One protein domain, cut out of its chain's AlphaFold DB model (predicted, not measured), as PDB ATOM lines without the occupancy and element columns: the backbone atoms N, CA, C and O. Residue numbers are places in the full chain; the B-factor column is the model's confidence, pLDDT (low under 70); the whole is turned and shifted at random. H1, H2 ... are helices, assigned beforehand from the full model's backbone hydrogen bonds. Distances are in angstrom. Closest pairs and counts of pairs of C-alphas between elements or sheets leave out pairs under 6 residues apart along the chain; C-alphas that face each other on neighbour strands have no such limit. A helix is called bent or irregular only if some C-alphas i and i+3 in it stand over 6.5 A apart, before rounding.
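What this domain is: This is residues 4 to 100 of the 105 residues of an uncharacterized protein of Folsomia candida (UniProt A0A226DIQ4). A long helix, H1, sticks out of the body with its residues 4 to 12, while H3 and H4 form a hairpin side by side over its later part. The beginning of H4 packs steeply on H1, and short H2 packs on the beginning of H3 at the end of the body far from that arm. The printed part has 97 residues with four named helices, H1 to H4 in chain order, and no named strand: the class is all helix. It is only just compact, close to loose, with a radius of gyration of the C-alphas of 14.6 A, and elongated, spanning 51 by 31 by 20 A.

How they stand to each other: H1, residues 4 to 29, touches H4, residues 82 to 99, with residues 17 to 24 alone, against 82 to 88 of H4. Their closest C-alphas, those of Ser 20 and Lys 85, are 5.9 A apart, at a steep tilt of 66 degrees, the same way. H4 touches H3, residues 57 to 71, in a helical hairpin, at a shallow tilt of 26 degrees, opposite ways; the closest C-alphas, Asn 71 and Phe 87, are 4.8 A apart. H3 also forms a helical hairpin with H2, residues 41 to 51, at a steep tilt of 43 degrees, opposite ways; the closest C-alphas, Val 48 and Gln 57, are 6.0 A apart. The helix packing is mostly crossed, only just: one of the three touching pairs is at a shallow tilt. H1 is apart from H2 and H3, and H2 from H4. Every O i to N i+4 pair is within hydrogen-bond range in H2 and H3, against 21 of 22 in H1 and 12 of 14 in H4.

Where its parts are: H1 runs 39.0 A from C-alpha 4 at (18.363, -4.250, 2.871). H2 is 15.6 A long and H3 20.6 A. H4 runs 26.5 A to C-alpha 99 at (-19.812, 4.832, -12.353); it is only just irregular, with C-alphas 83 and 86 6.7 A apart.

The domain as a whole: The C-alphas of Leu 4 and Thr 54, the two farthest apart, are 51.6 A from each other. The printed part has no cut. The link H1 to H2 is long, H2 to H3 tight and H3 to H4 short. Residues 4 to 18 have pLDDT under 70.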
ATOM      1  N   LEU A   4      19.459  -5.212   2.652       43.03
ATOM      2  CA  LEU A   4      18.363  -4.250   2.871       43.03
ATOM      3  C   LEU A   4      17.251  -4.301   1.807       43.03
ATOM      4  O   LEU A   4      16.138  -3.863   2.078       43.03
ATOM      5  N   ALA A   5      17.500  -4.888   0.630       46.56
ATOM      6  CA  ALA A   5      16.484  -5.001  -0.425       46.56
ATOM      7  C   ALA A   5      15.441  -6.100  -0.138       46.56
ATOM      8  O   ALA A   5      14.264  -5.940  -0.450       46.56
ATOM      9  N   PHE A   6      15.845  -7.197   0.514       45.97
ATOM     10  CA  PHE A   6      14.947  -8.323   0.803       45.97
ATOM     11  C   PHE A   6      13.904  -8.005   1.880       45.97
ATOM     12  O   PHE A   6      12.770  -8.467   1.774       45.97
ATOM     13  N   ALA A   7      14.254  -7.188   2.879       51.28
ATOM     14  CA  ALA A   7      13.309  -6.755   3.908       51.28
ATOM     15  C   ALA A   7      12.206  -5.851   3.328       51.28
ATOM     16  O   ALA A   7      11.040  -6.027   3.668       51.28
ATOM     17  N   SER A   8      12.553  -4.952   2.398       49.88
ATOM     18  CA  SER A   8      11.577  -4.076   1.734       49.88
ATOM     19  C   SER A   8      10.574  -4.871   0.886       49.88
ATOM     20  O   SER A   8       9.363  -4.699   1.031       49.88
ATOM     21  N   SER A   9      11.053  -5.837   0.088       56.50
ATOM     22  CA  SER A   9      10.171  -6.722  -0.688       56.50
ATOM     23  C   SER A   9       9.284  -7.607   0.191       56.50
ATOM     24  O   SER A   9       8.119  -7.806  -0.140       56.50
ATOM     25  N   LEU A  10       9.785  -8.121   1.323       52.69
ATOM     26  CA  LEU A  10       8.965  -8.929   2.235       52.69
ATOM     27  C   LEU A  10       7.837  -8.107   2.872       52.69
ATOM     28  O   LEU A  10       6.712  -8.591   2.961       52.69
ATOM     29  N   VAL A  11       8.120  -6.871   3.289       55.53
ATOM     30  CA  VAL A  11       7.122  -5.972   3.892       55.53
ATOM     31  C   VAL A  11       6.045  -5.591   2.875       55.53
ATOM     32  O   VAL A  11       4.859  -5.665   3.197       55.53
ATOM     33  N   LEU A  12       6.427  -5.284   1.630       54.28
ATOM     34  CA  LEU A  12       5.464  -5.017   0.556       54.28
ATOM     35  C   LEU A  12       4.574  -6.235   0.264       54.28
ATOM     36  O   LEU A  12       3.355  -6.102   0.165       54.28
ATOM     37  N   VAL A  13       5.160  -7.435   0.169       53.22
ATOM     38  CA  VAL A  13       4.406  -8.678  -0.078       53.22
ATOM     39  C   VAL A  13       3.438  -8.982   1.070       53.22
ATOM     40  O   VAL A  13       2.304  -9.394   0.825       53.22
ATOM     41  N   VAL A  14       3.843  -8.748   2.322       55.03
ATOM     42  CA  VAL A  14       2.972  -8.940   3.491       55.03
ATOM     43  C   VAL A  14       1.798  -7.959   3.465       55.03
ATOM     44  O   VAL A  14       0.656  -8.403   3.571       55.03
ATOM     45  N   LEU A  15       2.034  -6.664   3.240       55.78
ATOM     46  CA  LEU A  15       0.968  -5.652   3.206       55.78
ATOM     47  C   LEU A  15      -0.066  -5.910   2.098       55.78
ATOM     48  O   LEU A  15      -1.269  -5.847   2.352       55.78
ATOM     49  N   VAL A  16       0.380  -6.282   0.894       55.66
ATOM     50  CA  VAL A  16      -0.513  -6.603  -0.237       55.66
ATOM     51  C   VAL A  16      -1.326  -7.884   0.014       55.66
ATOM     52  O   VAL A  16      -2.469  -8.009  -0.433       55.66
ATOM     53  N   SER A  17      -0.764  -8.840   0.760       57.59
ATOM     54  CA  SER A  17      -1.458 -10.086   1.101       57.59
ATOM     55  C   SER A  17      -2.569  -9.892   2.144       57.59
ATOM     56  O   SER A  17      -3.644 -10.482   2.028       57.59
ATOM     57  N   VAL A  18      -2.359  -8.998   3.117       59.94
ATOM     58  CA  VAL A  18      -3.329  -8.718   4.189       59.94
ATOM     59  C   VAL A  18      -4.575  -8.016   3.641       59.94
ATOM     60  O   VAL A  18      -5.698  -8.391   3.988       59.94
ATOM     61  N   THR A  19      -4.405  -7.050   2.734       71.12
ATOM     62  CA  THR A  19      -5.531  -6.329   2.114       71.12
ATOM     63  C   THR A  19      -6.379  -7.242   1.226       71.12
ATOM     64  O   THR A  19      -7.610  -7.184   1.276       71.12
ATOM     65  N   SER A  20      -5.744  -8.149   0.481       76.12
ATOM     66  CA  SER A  20      -6.431  -9.108  -0.395       76.12
ATOM     67  C   SER A  20      -7.236 -10.140   0.403       76.12
ATOM     68  O   SER A  20      -8.408 -10.375   0.103       76.12
ATOM     69  N   CYS A  21      -6.664 -10.712   1.468       83.25
ATOM     70  CA  CYS A  21      -7.390 -11.662   2.314       83.25
ATOM     71  C   CYS A  21      -8.569 -11.028   3.060       83.25
ATOM     72  O   CYS A  21      -9.625 -11.657   3.169       83.25
ATOM     73  N   LEU A  22      -8.432  -9.780   3.527       85.19
ATOM     74  CA  LEU A  22      -9.542  -9.060   4.151       85.19
ATOM     75  C   LEU A  22     -10.718  -8.898   3.177       85.19
ATOM     76  O   LEU A  22     -11.859  -9.176   3.544       85.19
ATOM     77  N   LYS A  23     -10.449  -8.505   1.923       86.12
ATOM     78  CA  LYS A  23     -11.491  -8.372   0.894       86.12
ATOM     79  C   LYS A  23     -12.169  -9.702   0.594       86.12
ATOM     80  O   LYS A  23     -13.393  -9.740   0.551       86.12
ATOM     81  N   VAL A  24     -11.416 -10.796   0.476       87.62
ATOM     82  CA  VAL A  24     -12.024 -12.118   0.272       87.62
ATOM     83  C   VAL A  24     -12.900 -12.531   1.459       87.62
ATOM     84  O   VAL A  24     -14.005 -13.028   1.254       87.62
ATOM     85  N   CYS A  25     -12.462 -12.278   2.693       87.81
ATOM     86  CA  CYS A  25     -13.272 -12.543   3.883       87.81
ATOM     87  C   CYS A  25     -14.597 -11.758   3.859       87.81
ATOM     88  O   CYS A  25     -15.666 -12.332   4.082       87.81
ATOM     89  N   ILE A  26     -14.546 -10.465   3.514       88.94
ATOM     90  CA  ILE A  26     -15.743  -9.626   3.335       88.94
ATOM     91  C   ILE A  26     -16.646 -10.206   2.241       88.94
ATOM     92  O   ILE A  26     -17.849 -10.340   2.449       88.94
ATOM     93  N   TRP A  27     -16.083 -10.602   1.103       90.81
ATOM     94  CA  TRP A  27     -16.846 -11.141  -0.019       90.81
ATOM     95  C   TRP A  27     -17.506 -12.486   0.271       90.81
ATOM     96  O   TRP A  27     -18.617 -12.711  -0.202       90.81
ATOM     97  N   LYS A  28     -16.887 -13.346   1.087       90.81
ATOM     98  CA  LYS A  28     -17.542 -14.554   1.611       90.81
ATOM     99  C   LYS A  28     -18.726 -14.199   2.508       90.81
ATOM    100  O   LYS A  28     -19.816 -14.726   2.322       90.81
ATOM    101  N   LYS A  29     -18.562 -13.238   3.429       90.69
ATOM    102  CA  LYS A  29     -19.675 -12.763   4.275       90.69
ATOM    103  C   LYS A  29     -20.819 -12.147   3.466       90.69
ATOM    104  O   LYS A  29     -21.978 -12.349   3.805       90.69
ATOM    105  N   GLN A  30     -20.494 -11.417   2.402       90.88
ATOM    106  CA  GLN A  30     -21.462 -10.834   1.468       90.88
ATOM    107  C   GLN A  30     -22.016 -11.850   0.457       90.88
ATOM    108  O   GLN A  30     -22.797 -11.465  -0.408       90.88
ATOM    109  N   LYS A  31     -21.602 -13.124   0.539       92.69
ATOM    110  CA  LYS A  31     -21.960 -14.213  -0.382       92.69
ATOM    111  C   LYS A  31     -21.594 -13.971  -1.844       92.69
ATOM    112  O   LYS A  31     -22.035 -14.701  -2.719       92.69
ATOM    113  N   MET A  32     -20.745 -12.989  -2.124       91.56
ATOM    114  CA  MET A  32     -20.196 -12.776  -3.461       91.56
ATOM    115  C   MET A  32     -19.250 -13.920  -3.857       91.56
ATOM    116  O   MET A  32     -19.083 -14.236  -5.033       91.56
ATOM    117  N   LEU A  33     -18.632 -14.550  -2.856       91.44
ATOM    118  CA  LEU A  33     -17.902 -15.803  -2.989       91.44
ATOM    119  C   LEU A  33     -18.592 -16.881  -2.150       91.44
ATOM    120  O   LEU A  33     -19.095 -16.592  -1.064       91.44
ATOM    121  N   ASN A  34     -18.568 -18.115  -2.640       91.56
ATOM    122  CA  ASN A  34     -18.971 -19.309  -1.907       91.56
ATOM    123  C   ASN A  34     -17.985 -19.624  -0.766       91.56
ATOM    124  O   ASN A  34     -16.898 -19.040  -0.666       91.56
ATOM    125  N   ASP A  35     -18.329 -20.598   0.078       88.81
ATOM    126  CA  ASP A  35     -17.476 -21.022   1.197       88.81
ATOM    127  C   ASP A  35     -16.125 -21.588   0.732       88.81
ATOM    128  O   ASP A  35     -15.102 -21.363   1.384       88.81
ATOM    129  N   ASP A  36     -16.083 -22.216  -0.445       86.81
ATOM    130  CA  ASP A  36     -14.856 -22.667  -1.122       86.81
ATOM    131  C   ASP A  36     -14.083 -21.518  -1.817       86.81
ATOM    132  O   ASP A  36     -12.991 -21.697  -2.357       86.81
ATOM    133  N   GLY A  37     -14.629 -20.300  -1.773       85.44
ATOM    134  CA  GLY A  37     -14.085 -19.098  -2.395       85.44
ATOM    135  C   GLY A  37     -14.374 -18.944  -3.881       85.44
ATOM    136  O   GLY A  37     -13.963 -17.941  -4.462       85.44
ATOM    137  N   THR A  38     -15.067 -19.880  -4.517       89.31
ATOM    138  CA  THR A  38     -15.483 -19.701  -5.910       89.31
ATOM    139  C   THR A  38     -16.475 -18.545  -6.030       89.31
ATOM    140  O   THR A  38     -17.202 -18.223  -5.089       89.31
ATOM    141  N   TYR A  39     -16.479 -17.869  -7.176       91.75
ATOM    142  CA  TYR A  39     -17.369 -16.736  -7.403       91.75
ATOM    143  C   TYR A  39     -18.834 -17.181  -7.485       91.75
ATOM    144  O   TYR A  39     -19.176 -18.090  -8.242       91.75
ATOM    145  N   ASN A  40     -19.705 -16.532  -6.712       94.50
ATOM    146  CA  ASN A  40     -21.126 -16.851  -6.667       94.50
ATOM    147  C   ASN A  40     -21.911 -15.877  -7.548       94.50
ATOM    148  O   ASN A  40     -22.247 -14.763  -7.145       94.50
ATOM    149  N   VAL A  41     -22.217 -16.317  -8.766       93.62
ATOM    150  CA  VAL A  41     -22.895 -15.510  -9.790       93.62
ATOM    151  C   VAL A  41     -24.269 -15.021  -9.316       93.62
ATOM    152  O   VAL A  41     -24.590 -13.844  -9.494       93.62
ATOM    153  N   ALA A  42     -25.066 -15.901  -8.703       95.19
ATOM    154  CA  ALA A  42     -26.450 -15.616  -8.329       95.19
ATOM    155  C   ALA A  42     -26.546 -14.656  -7.135       95.19
ATOM    156  O   ALA A  42     -27.311 -13.693  -7.161       95.19
ATOM    157  N   GLU A  43     -25.751 -14.878  -6.089       96.00
ATOM    158  CA  GLU A  43     -25.728 -13.990  -4.921       96.00
ATOM    159  C   GLU A  43     -25.058 -12.651  -5.248       96.00
ATOM    160  O   GLU A  43     -25.506 -11.611  -4.764       96.00
ATOM    161  N   THR A  44     -24.061 -12.631  -6.141       94.00
ATOM    162  CA  THR A  44     -23.483 -11.362  -6.611       94.00
ATOM    163  C   THR A  44     -24.507 -10.523  -7.370       94.00
ATOM    164  O   THR A  44     -24.521  -9.305  -7.220       94.00
ATOM    165  N   GLU A  45     -25.408 -11.139  -8.139       95.25
ATOM    166  CA  GLU A  45     -26.504 -10.411  -8.788       95.25
ATOM    167  C   GLU A  45     -27.418  -9.726  -7.768       95.25
ATOM    168  O   GLU A  45     -27.748  -8.551  -7.919       95.25
ATOM    169  N   LYS A  46     -27.783 -10.444  -6.699       95.19
ATOM    170  CA  LYS A  46     -28.588  -9.892  -5.603       95.19
ATOM    171  C   LYS A  46     -27.869  -8.736  -4.915       95.19
ATOM    172  O   LYS A  46     -28.492  -7.718  -4.637       95.19
ATOM    173  N   LEU A  47     -26.564  -8.874  -4.677       92.81
ATOM    174  CA  LEU A  47     -25.750  -7.826  -4.065       92.81
ATOM    175  C   LEU A  47     -25.685  -6.573  -4.944       92.81
ATOM    176  O   LEU A  47     -25.869  -5.470  -4.442       92.81
ATOM    177  N   VAL A  48     -25.467  -6.735  -6.254       92.81
ATOM    178  CA  VAL A  48     -25.443  -5.612  -7.203       92.81
ATOM    179  C   VAL A  48     -26.785  -4.876  -7.195       92.81
ATOM    180  O   VAL A  48     -26.809  -3.653  -7.080       92.81
ATOM    181  N   LYS A  49     -27.894  -5.623  -7.220       94.19
ATOM    182  CA  LYS A  49     -29.258  -5.078  -7.144       94.19
ATOM    183  C   LYS A  49     -29.567  -4.351  -5.833       94.19
ATOM    184  O   LYS A  49     -30.396  -3.451  -5.826       94.19
ATOM    185  N   ALA A  50     -28.931  -4.751  -4.732       92.88
ATOM    186  CA  ALA A  50     -29.163  -4.168  -3.412       92.88
ATOM    187  C   ALA A  50     -28.350  -2.891  -3.142       92.88
ATOM    188  O   ALA A  50     -28.698  -2.145  -2.231       92.88
ATOM    189  N   VAL A  51     -27.253  -2.669  -3.872       90.06
ATOM    190  CA  VAL A  51     -26.276  -1.608  -3.565       90.06
ATOM    191  C   VAL A  51     -26.261  -0.495  -4.610       90.06
ATOM    192  O   VAL A  51     -25.988   0.647  -4.255       90.06
ATOM    193  N   PHE A  52     -26.525  -0.810  -5.878       89.12
ATOM    194  CA  PHE A  52     -26.347   0.136  -6.980       89.12
ATOM    195  C   PHE A  52     -27.667   0.529  -7.633       89.12
ATOM    196  O   PHE A  52     -28.619  -0.255  -7.657       89.12
ATOM    197  N   ASP A  53     -27.685   1.716  -8.234       89.81
ATOM    198  CA  ASP A  53     -28.827   2.218  -8.992       89.81
ATOM    199  C   ASP A  53     -29.146   1.327 -10.193       89.81
ATOM    200  O   ASP A  53     -28.258   0.795 -10.864       89.81
ATOM    201  N   THR A  54     -30.440   1.184 -10.481       92.38
ATOM    202  CA  THR A  54     -30.970   0.268 -11.505       92.38
ATOM    203  C   THR A  54     -30.302   0.435 -12.873       92.38
ATOM    204  O   THR A  54     -30.091  -0.554 -13.572       92.38
ATOM    205  N   GLU A  55     -29.923   1.661 -13.237       92.75
ATOM    206  CA  GLU A  55     -29.312   1.990 -14.530       92.75
ATOM    207  C   GLU A  55     -27.939   1.329 -14.734       92.75
ATOM    208  O   GLU A  55     -27.619   0.891 -15.839       92.75
ATOM    209  N   VAL A  56     -27.142   1.190 -13.669       91.94
ATOM    210  CA  VAL A  56     -25.770   0.657 -13.755       91.94
ATOM    211  C   VAL A  56     -25.675  -0.835 -13.434       91.94
ATOM    212  O   VAL A  56     -24.688  -1.481 -13.791       91.94
ATOM    213  N   GLN A  57     -26.700  -1.416 -12.799       93.50
ATOM    214  CA  GLN A  57     -26.728  -2.823 -12.376       93.50
ATOM    215  C   GLN A  57     -26.353  -3.839 -13.473       93.50
ATOM    216  O   GLN A  57     -25.476  -4.667 -13.208       93.50
ATOM    217  N   PRO A  58     -26.958  -3.837 -14.683       94.62
ATOM    218  CA  PRO A  58     -26.642  -4.845 -15.699       94.62
ATOM    219  C   PRO A  58     -25.187  -4.746 -16.175       94.62
ATOM    220  O   PRO A  58     -24.508  -5.767 -16.317       94.62
ATOM    221  N   THR A  59     -24.682  -3.525 -16.353       94.94
ATOM    222  CA  THR A  59     -23.305  -3.266 -16.789       94.94
ATOM    223  C   THR A  59     -22.300  -3.668 -15.711       94.94
ATOM    224  O   THR A  59     -21.334  -4.372 -16.007       94.94
ATOM    225  N   LEU A  60     -22.552  -3.305 -14.447       93.50
ATOM    226  CA  LEU A  60     -21.709  -3.691 -13.312       93.50
ATOM    227  C   LEU A  60     -21.690  -5.202 -13.102       93.50
ATOM    228  O   LEU A  60     -20.620  -5.783 -12.923       93.50
ATOM    229  N   LYS A  61     -22.856  -5.855 -13.156       95.31
ATOM    230  CA  LYS A  61     -22.950  -7.308 -13.001       95.31
ATOM    231  C   LYS A  61     -22.129  -8.024 -14.065       95.31
ATOM    232  O   LYS A  61     -21.305  -8.871 -13.724       95.31
ATOM    233  N   LYS A  62     -22.310  -7.645 -15.333       95.69
ATOM    234  CA  LYS A  62     -21.544  -8.204 -16.449       95.69
ATOM    235  C   LYS A  62     -20.040  -7.999 -16.251       95.69
ATOM    236  O   LYS A  62     -19.275  -8.950 -16.366       95.69
ATOM    237  N   ALA A  63     -19.624  -6.789 -15.888       94.94
ATOM    238  CA  ALA A  63     -18.218  -6.477 -15.664       94.94
ATOM    239  C   ALA A  63     -17.609  -7.283 -14.500       94.94
ATOM    240  O   ALA A  63     -16.476  -7.752 -14.592       94.94
ATOM    241  N   PHE A  64     -18.355  -7.490 -13.412       93.81
ATOM    242  CA  PHE A  64     -17.898  -8.315 -12.292       93.81
ATOM    243  C   PHE A  64     -17.771  -9.789 -12.676       93.81
ATOM    244  O   PHE A  64     -16.795 -10.424 -12.275       93.81
ATOM    245  N   ASP A  65     -18.694 -10.314 -13.484       94.50
ATOM    246  CA  ASP A  65     -18.622 -11.684 -13.997       94.50
ATOM    247  C   ASP A  65     -17.413 -11.883 -14.918       94.50
ATOM    248  O   ASP A  65     -16.687 -12.866 -14.776       94.50
ATOM    249  N   GLU A  66     -17.138 -10.927 -15.809       94.44
ATOM    250  CA  GLU A  66     -15.949 -10.936 -16.669       94.44
ATOM    251  C   GLU A  66     -14.660 -10.896 -15.837       94.44
ATOM    252  O   GLU A  66     -13.749 -11.706 -16.037       94.44
ATOM    253  N   CYS A  67     -14.598 -10.005 -14.842       93.25
ATOM    254  CA  CYS A  67     -13.471  -9.932 -13.919       93.25
ATOM    255  C   CYS A  67     -13.271 -11.245 -13.158       93.25
ATOM    256  O   CYS A  67     -12.127 -11.671 -12.978       93.25
ATOM    257  N   ALA A  68     -14.354 -11.890 -12.717       91.31
ATOM    258  CA  ALA A  68     -14.290 -13.160 -12.007       91.31
ATOM    259  C   ALA A  68     -13.823 -14.288 -12.932       91.31
ATOM    260  O   ALA A  68     -12.919 -15.036 -12.565       91.31
ATOM    261  N   SER A  69     -14.370 -14.379 -14.144       90.12
ATOM    262  CA  SER A  69     -13.997 -15.408 -15.117       90.12
ATOM    263  C   SER A  69     -12.522 -15.333 -15.514       90.12
ATOM    264  O   SER A  69     -11.908 -16.369 -15.753       90.12
ATOM    265  N   ALA A  70     -11.954 -14.128 -15.598       88.00
ATOM    266  CA  ALA A  70     -10.559 -13.942 -15.989       88.00
ATOM    267  C   ALA A  70      -9.576 -14.062 -14.813       88.00
ATOM    268  O   ALA A  70      -8.441 -14.495 -15.005       88.00
ATOM    269  N   ASN A  71      -9.988 -13.656 -13.606       85.56
ATOM    270  CA  ASN A  71      -9.045 -13.401 -12.513       85.56
ATOM    271  C   ASN A  71      -9.375 -14.101 -11.192       85.56
ATOM    272  O   ASN A  71      -8.508 -14.155 -10.320       85.56
ATOM    273  N   SER A  72     -10.598 -14.602 -10.991       76.25
ATOM    274  CA  SER A  72     -10.928 -15.287  -9.740       76.25
ATOM    275  C   SER A  72     -10.286 -16.673  -9.705       76.25
ATOM    276  O   SER A  72     -10.228 -17.399 -10.694       76.25
ATOM    277  N   LYS A  73      -9.768 -17.034  -8.536       76.25
ATOM    278  CA  LYS A  73      -9.313 -18.387  -8.196       76.25
ATOM    279  C   LYS A  73     -10.085 -18.819  -6.959       76.25
ATOM    280  O   LYS A  73     -10.683 -17.964  -6.323       76.25
ATOM    281  N   SER A  74     -10.071 -20.094  -6.586       79.12
ATOM    282  CA  SER A  74     -10.633 -20.510  -5.294       79.12
ATOM    283  C   SER A  74      -9.859 -19.887  -4.126       79.12
ATOM    284  O   SER A  74      -8.655 -19.617  -4.225       79.12
ATOM    285  N   PHE A  75     -10.547 -19.659  -3.008       76.94
ATOM    286  CA  PHE A  75      -9.945 -19.019  -1.842       76.94
ATOM    287  C   PHE A  75      -8.986 -19.976  -1.167       76.94
ATOM    288  O   PHE A  75      -9.352 -21.098  -0.834       76.94
ATOM    289  N   SER A  76      -7.780 -19.494  -0.899       73.50
ATOM    290  CA  SER A  76      -6.777 -20.221  -0.138       73.50
ATOM    291  C   SER A  76      -6.033 -19.249   0.770       73.50
ATOM    292  O   SER A  76      -5.520 -18.220   0.321       73.50
ATOM    293  N   LEU A  77      -5.978 -19.585   2.060       73.81
ATOM    294  CA  LEU A  77      -5.104 -18.906   3.015       73.81
ATOM    295  C   LEU A  77      -3.637 -19.301   2.797       73.81
ATOM    296  O   LEU A  77      -2.754 -18.480   3.038       73.81
ATOM    297  N   ASP A  78      -3.380 -20.496   2.261       75.25
ATOM    298  CA  ASP A  78      -2.029 -21.016   2.019       75.25
ATOM    299  C   ASP A  78      -1.269 -20.171   0.990       75.25
ATOM    300  O   ASP A  78      -0.073 -19.922   1.136       75.25
ATOM    301  N   ASN A  79      -1.973 -19.651  -0.024       71.50
ATOM    302  CA  ASN A  79      -1.404 -18.706  -0.992       71.50
ATOM    303  C   ASN A  79      -1.571 -17.228  -0.589       71.50
ATOM    304  O   ASN A  79      -1.338 -16.333  -1.407       71.50
ATOM    305  N   LYS A  80      -1.989 -16.970   0.658       73.38
ATOM    306  CA  LYS A  80      -2.256 -15.636   1.214       73.38
ATOM    307  C   LYS A  80      -3.200 -14.797   0.346       73.38
ATOM    308  O   LYS A  80      -3.010 -13.591   0.190       73.38
ATOM    309  N   CYS A  81      -4.194 -15.444  -0.259       79.19
ATOM    310  CA  CYS A  81      -5.217 -14.819  -1.095       79.19
ATOM    311  C   CYS A  81      -4.674 -14.017  -2.291       79.19
ATOM    312  O   CYS A  81      -5.405 -13.213  -2.873       79.19
ATOM    313  N   ALA A  82      -3.417 -14.240  -2.697       72.81
ATOM    314  CA  ALA A  82      -2.750 -13.454  -3.737       72.81
ATOM    315  C   ALA A  82      -3.487 -13.516  -5.088       72.81
ATOM    316  O   ALA A  82      -3.480 -12.552  -5.851       72.81
ATOM    317  N   GLY A  83      -4.182 -14.627  -5.361       72.38
ATOM    318  CA  GLY A  83      -4.965 -14.817  -6.585       72.38
ATOM    319  C   GLY A  83      -6.121 -13.829  -6.763       72.38
ATOM    320  O   GLY A  83      -6.554 -13.619  -7.887       72.38
ATOM    321  N   TYR A  84      -6.593 -13.185  -5.692       81.31
ATOM    322  CA  TYR A  84      -7.750 -12.287  -5.745       81.31
ATOM    323  C   TYR A  84      -7.396 -10.826  -5.984       81.31
ATOM    324  O   TYR A  84      -8.302 -10.024  -6.210       81.31
ATOM    325  N   LYS A  85      -6.107 -10.467  -5.977       84.94
ATOM    326  CA  LYS A  85      -5.696  -9.093  -6.273       84.94
ATOM    327  C   LYS A  85      -6.115  -8.682  -7.685       84.94
ATOM    328  O   LYS A  85      -6.758  -7.655  -7.842       84.94
ATOM    329  N   ALA A  86      -5.842  -9.519  -8.685       86.94
ATOM    330  CA  ALA A  86      -6.237  -9.241 -10.066       86.94
ATOM    331  C   ALA A  86      -7.765  -9.119 -10.218       86.94
ATOM    332  O   ALA A  86      -8.255  -8.280 -10.971       86.94
ATOM    333  N   PHE A  87      -8.529  -9.905  -9.452       89.06
ATOM    334  CA  PHE A  87      -9.983  -9.785  -9.425       89.06
ATOM    335  C   PHE A  87     -10.446  -8.462  -8.798       89.06
ATOM    336  O   PHE A  87     -11.296  -7.784  -9.373       89.06
ATOM    337  N   LEU A  88      -9.867  -8.067  -7.659       88.25
ATOM    338  CA  LEU A  88     -10.158  -6.792  -7.002       88.25
ATOM    339  C   LEU A  88      -9.822  -5.599  -7.902       88.25
ATOM    340  O   LEU A  88     -10.667  -4.729  -8.089       88.25
ATOM    341  N   ASP A  89      -8.618  -5.587  -8.472       89.25
ATOM    342  CA  ASP A  89      -8.133  -4.501  -9.322       89.25
ATOM    343  C   ASP A  89      -9.016  -4.364 -10.576       89.25
ATOM    344  O   ASP A  89      -9.423  -3.259 -10.932       89.25
ATOM    345  N   CYS A  90      -9.398  -5.488 -11.200       92.00
ATOM    346  CA  CYS A  90     -10.335  -5.494 -12.325       92.00
ATOM    347  C   CYS A  90     -11.690  -4.889 -11.940       92.00
ATOM    348  O   CYS A  90     -12.205  -4.026 -12.649       92.00
ATOM    349  N   LYS A  91     -12.250  -5.296 -10.793       90.50
ATOM    350  CA  LYS A  91     -13.532  -4.770 -10.314       90.50
ATOM    351  C   LYS A  91     -13.486  -3.274 -10.035       90.50
ATOM    352  O   LYS A  91     -14.427  -2.589 -10.416       90.50
ATOM    353  N   ILE A  92     -12.437  -2.783  -9.372       90.25
ATOM    354  CA  ILE A  92     -12.279  -1.351  -9.077       90.25
ATOM    355  C   ILE A  92     -12.205  -0.572 -10.387       90.25
ATOM    356  O   ILE A  92     -13.001   0.334 -10.584       90.25
ATOM    357  N   LYS A  93     -11.353  -0.996 -11.327       92.12
ATOM    358  CA  LYS A  93     -11.243  -0.341 -12.634       92.12
ATOM    359  C   LYS A  93     -12.586  -0.286 -13.366       92.12
ATOM    360  O   LYS A  93     -12.961   0.754 -13.893       92.12
ATOM    361  N   LYS A  94     -13.337  -1.392 -13.382       92.31
ATOM    362  CA  LYS A  94     -14.670  -1.431 -13.998       92.31
ATOM    363  C   LYS A  94     -15.682  -0.557 -13.280       92.31
ATOM    364  O   LYS A  94     -16.509   0.067 -13.932       92.31
ATOM    365  N   PHE A  95     -15.606  -0.496 -11.960       88.81
ATOM    366  CA  PHE A  95     -16.447   0.381 -11.167       88.81
ATOM    367  C   PHE A  95     -16.179   1.859 -11.483       88.81
ATOM    368  O   PHE A  95     -17.125   2.591 -11.748       88.81
ATOM    369  N   GLU A  96     -14.914   2.271 -11.545       90.25
ATOM    370  CA  GLU A  96     -14.512   3.633 -11.921       90.25
ATOM    371  C   GLU A  96     -14.939   3.993 -13.350       90.25
ATOM    372  O   GLU A  96     -15.472   5.076 -13.577       90.25
ATOM    373  N   GLU A  97     -14.768   3.071 -14.306       91.25
ATOM    374  CA  GLU A  97     -15.194   3.252 -15.701       91.25
ATOM    375  C   GLU A  97     -16.720   3.394 -15.840       91.25
ATOM    376  O   GLU A  97     -17.184   4.222 -16.614       91.25
ATOM    377  N   ILE A  98     -17.503   2.577 -15.124       90.75
ATOM    378  CA  ILE A  98     -18.967   2.515 -15.286       90.75
ATOM    379  C   ILE A  98     -19.679   3.592 -14.470       90.75
ATOM    380  O   ILE A  98     -20.689   4.126 -14.912       90.75
ATOM    381  N   CYS A  99     -19.189   3.872 -13.263       86.50
ATOM    382  CA  CYS A  99     -19.812   4.832 -12.353       86.50
ATOM    383  C   CYS A  99     -19.181   6.226 -12.450       86.50
ATOM    384  O   CYS A  99     -19.580   7.112 -11.705       86.50
ATOM    385  N   GLU A 100     -18.184   6.411 -13.324       87.31
ATOM    386  CA  GLU A 100     -17.474   7.680 -13.553       87.31
ATOM    387  C   GLU A 100     -16.876   8.302 -12.276       87.31
ATOM    388  O   GLU A 100     -16.695   9.515 -12.160       87.31
TER     389      GLU A 100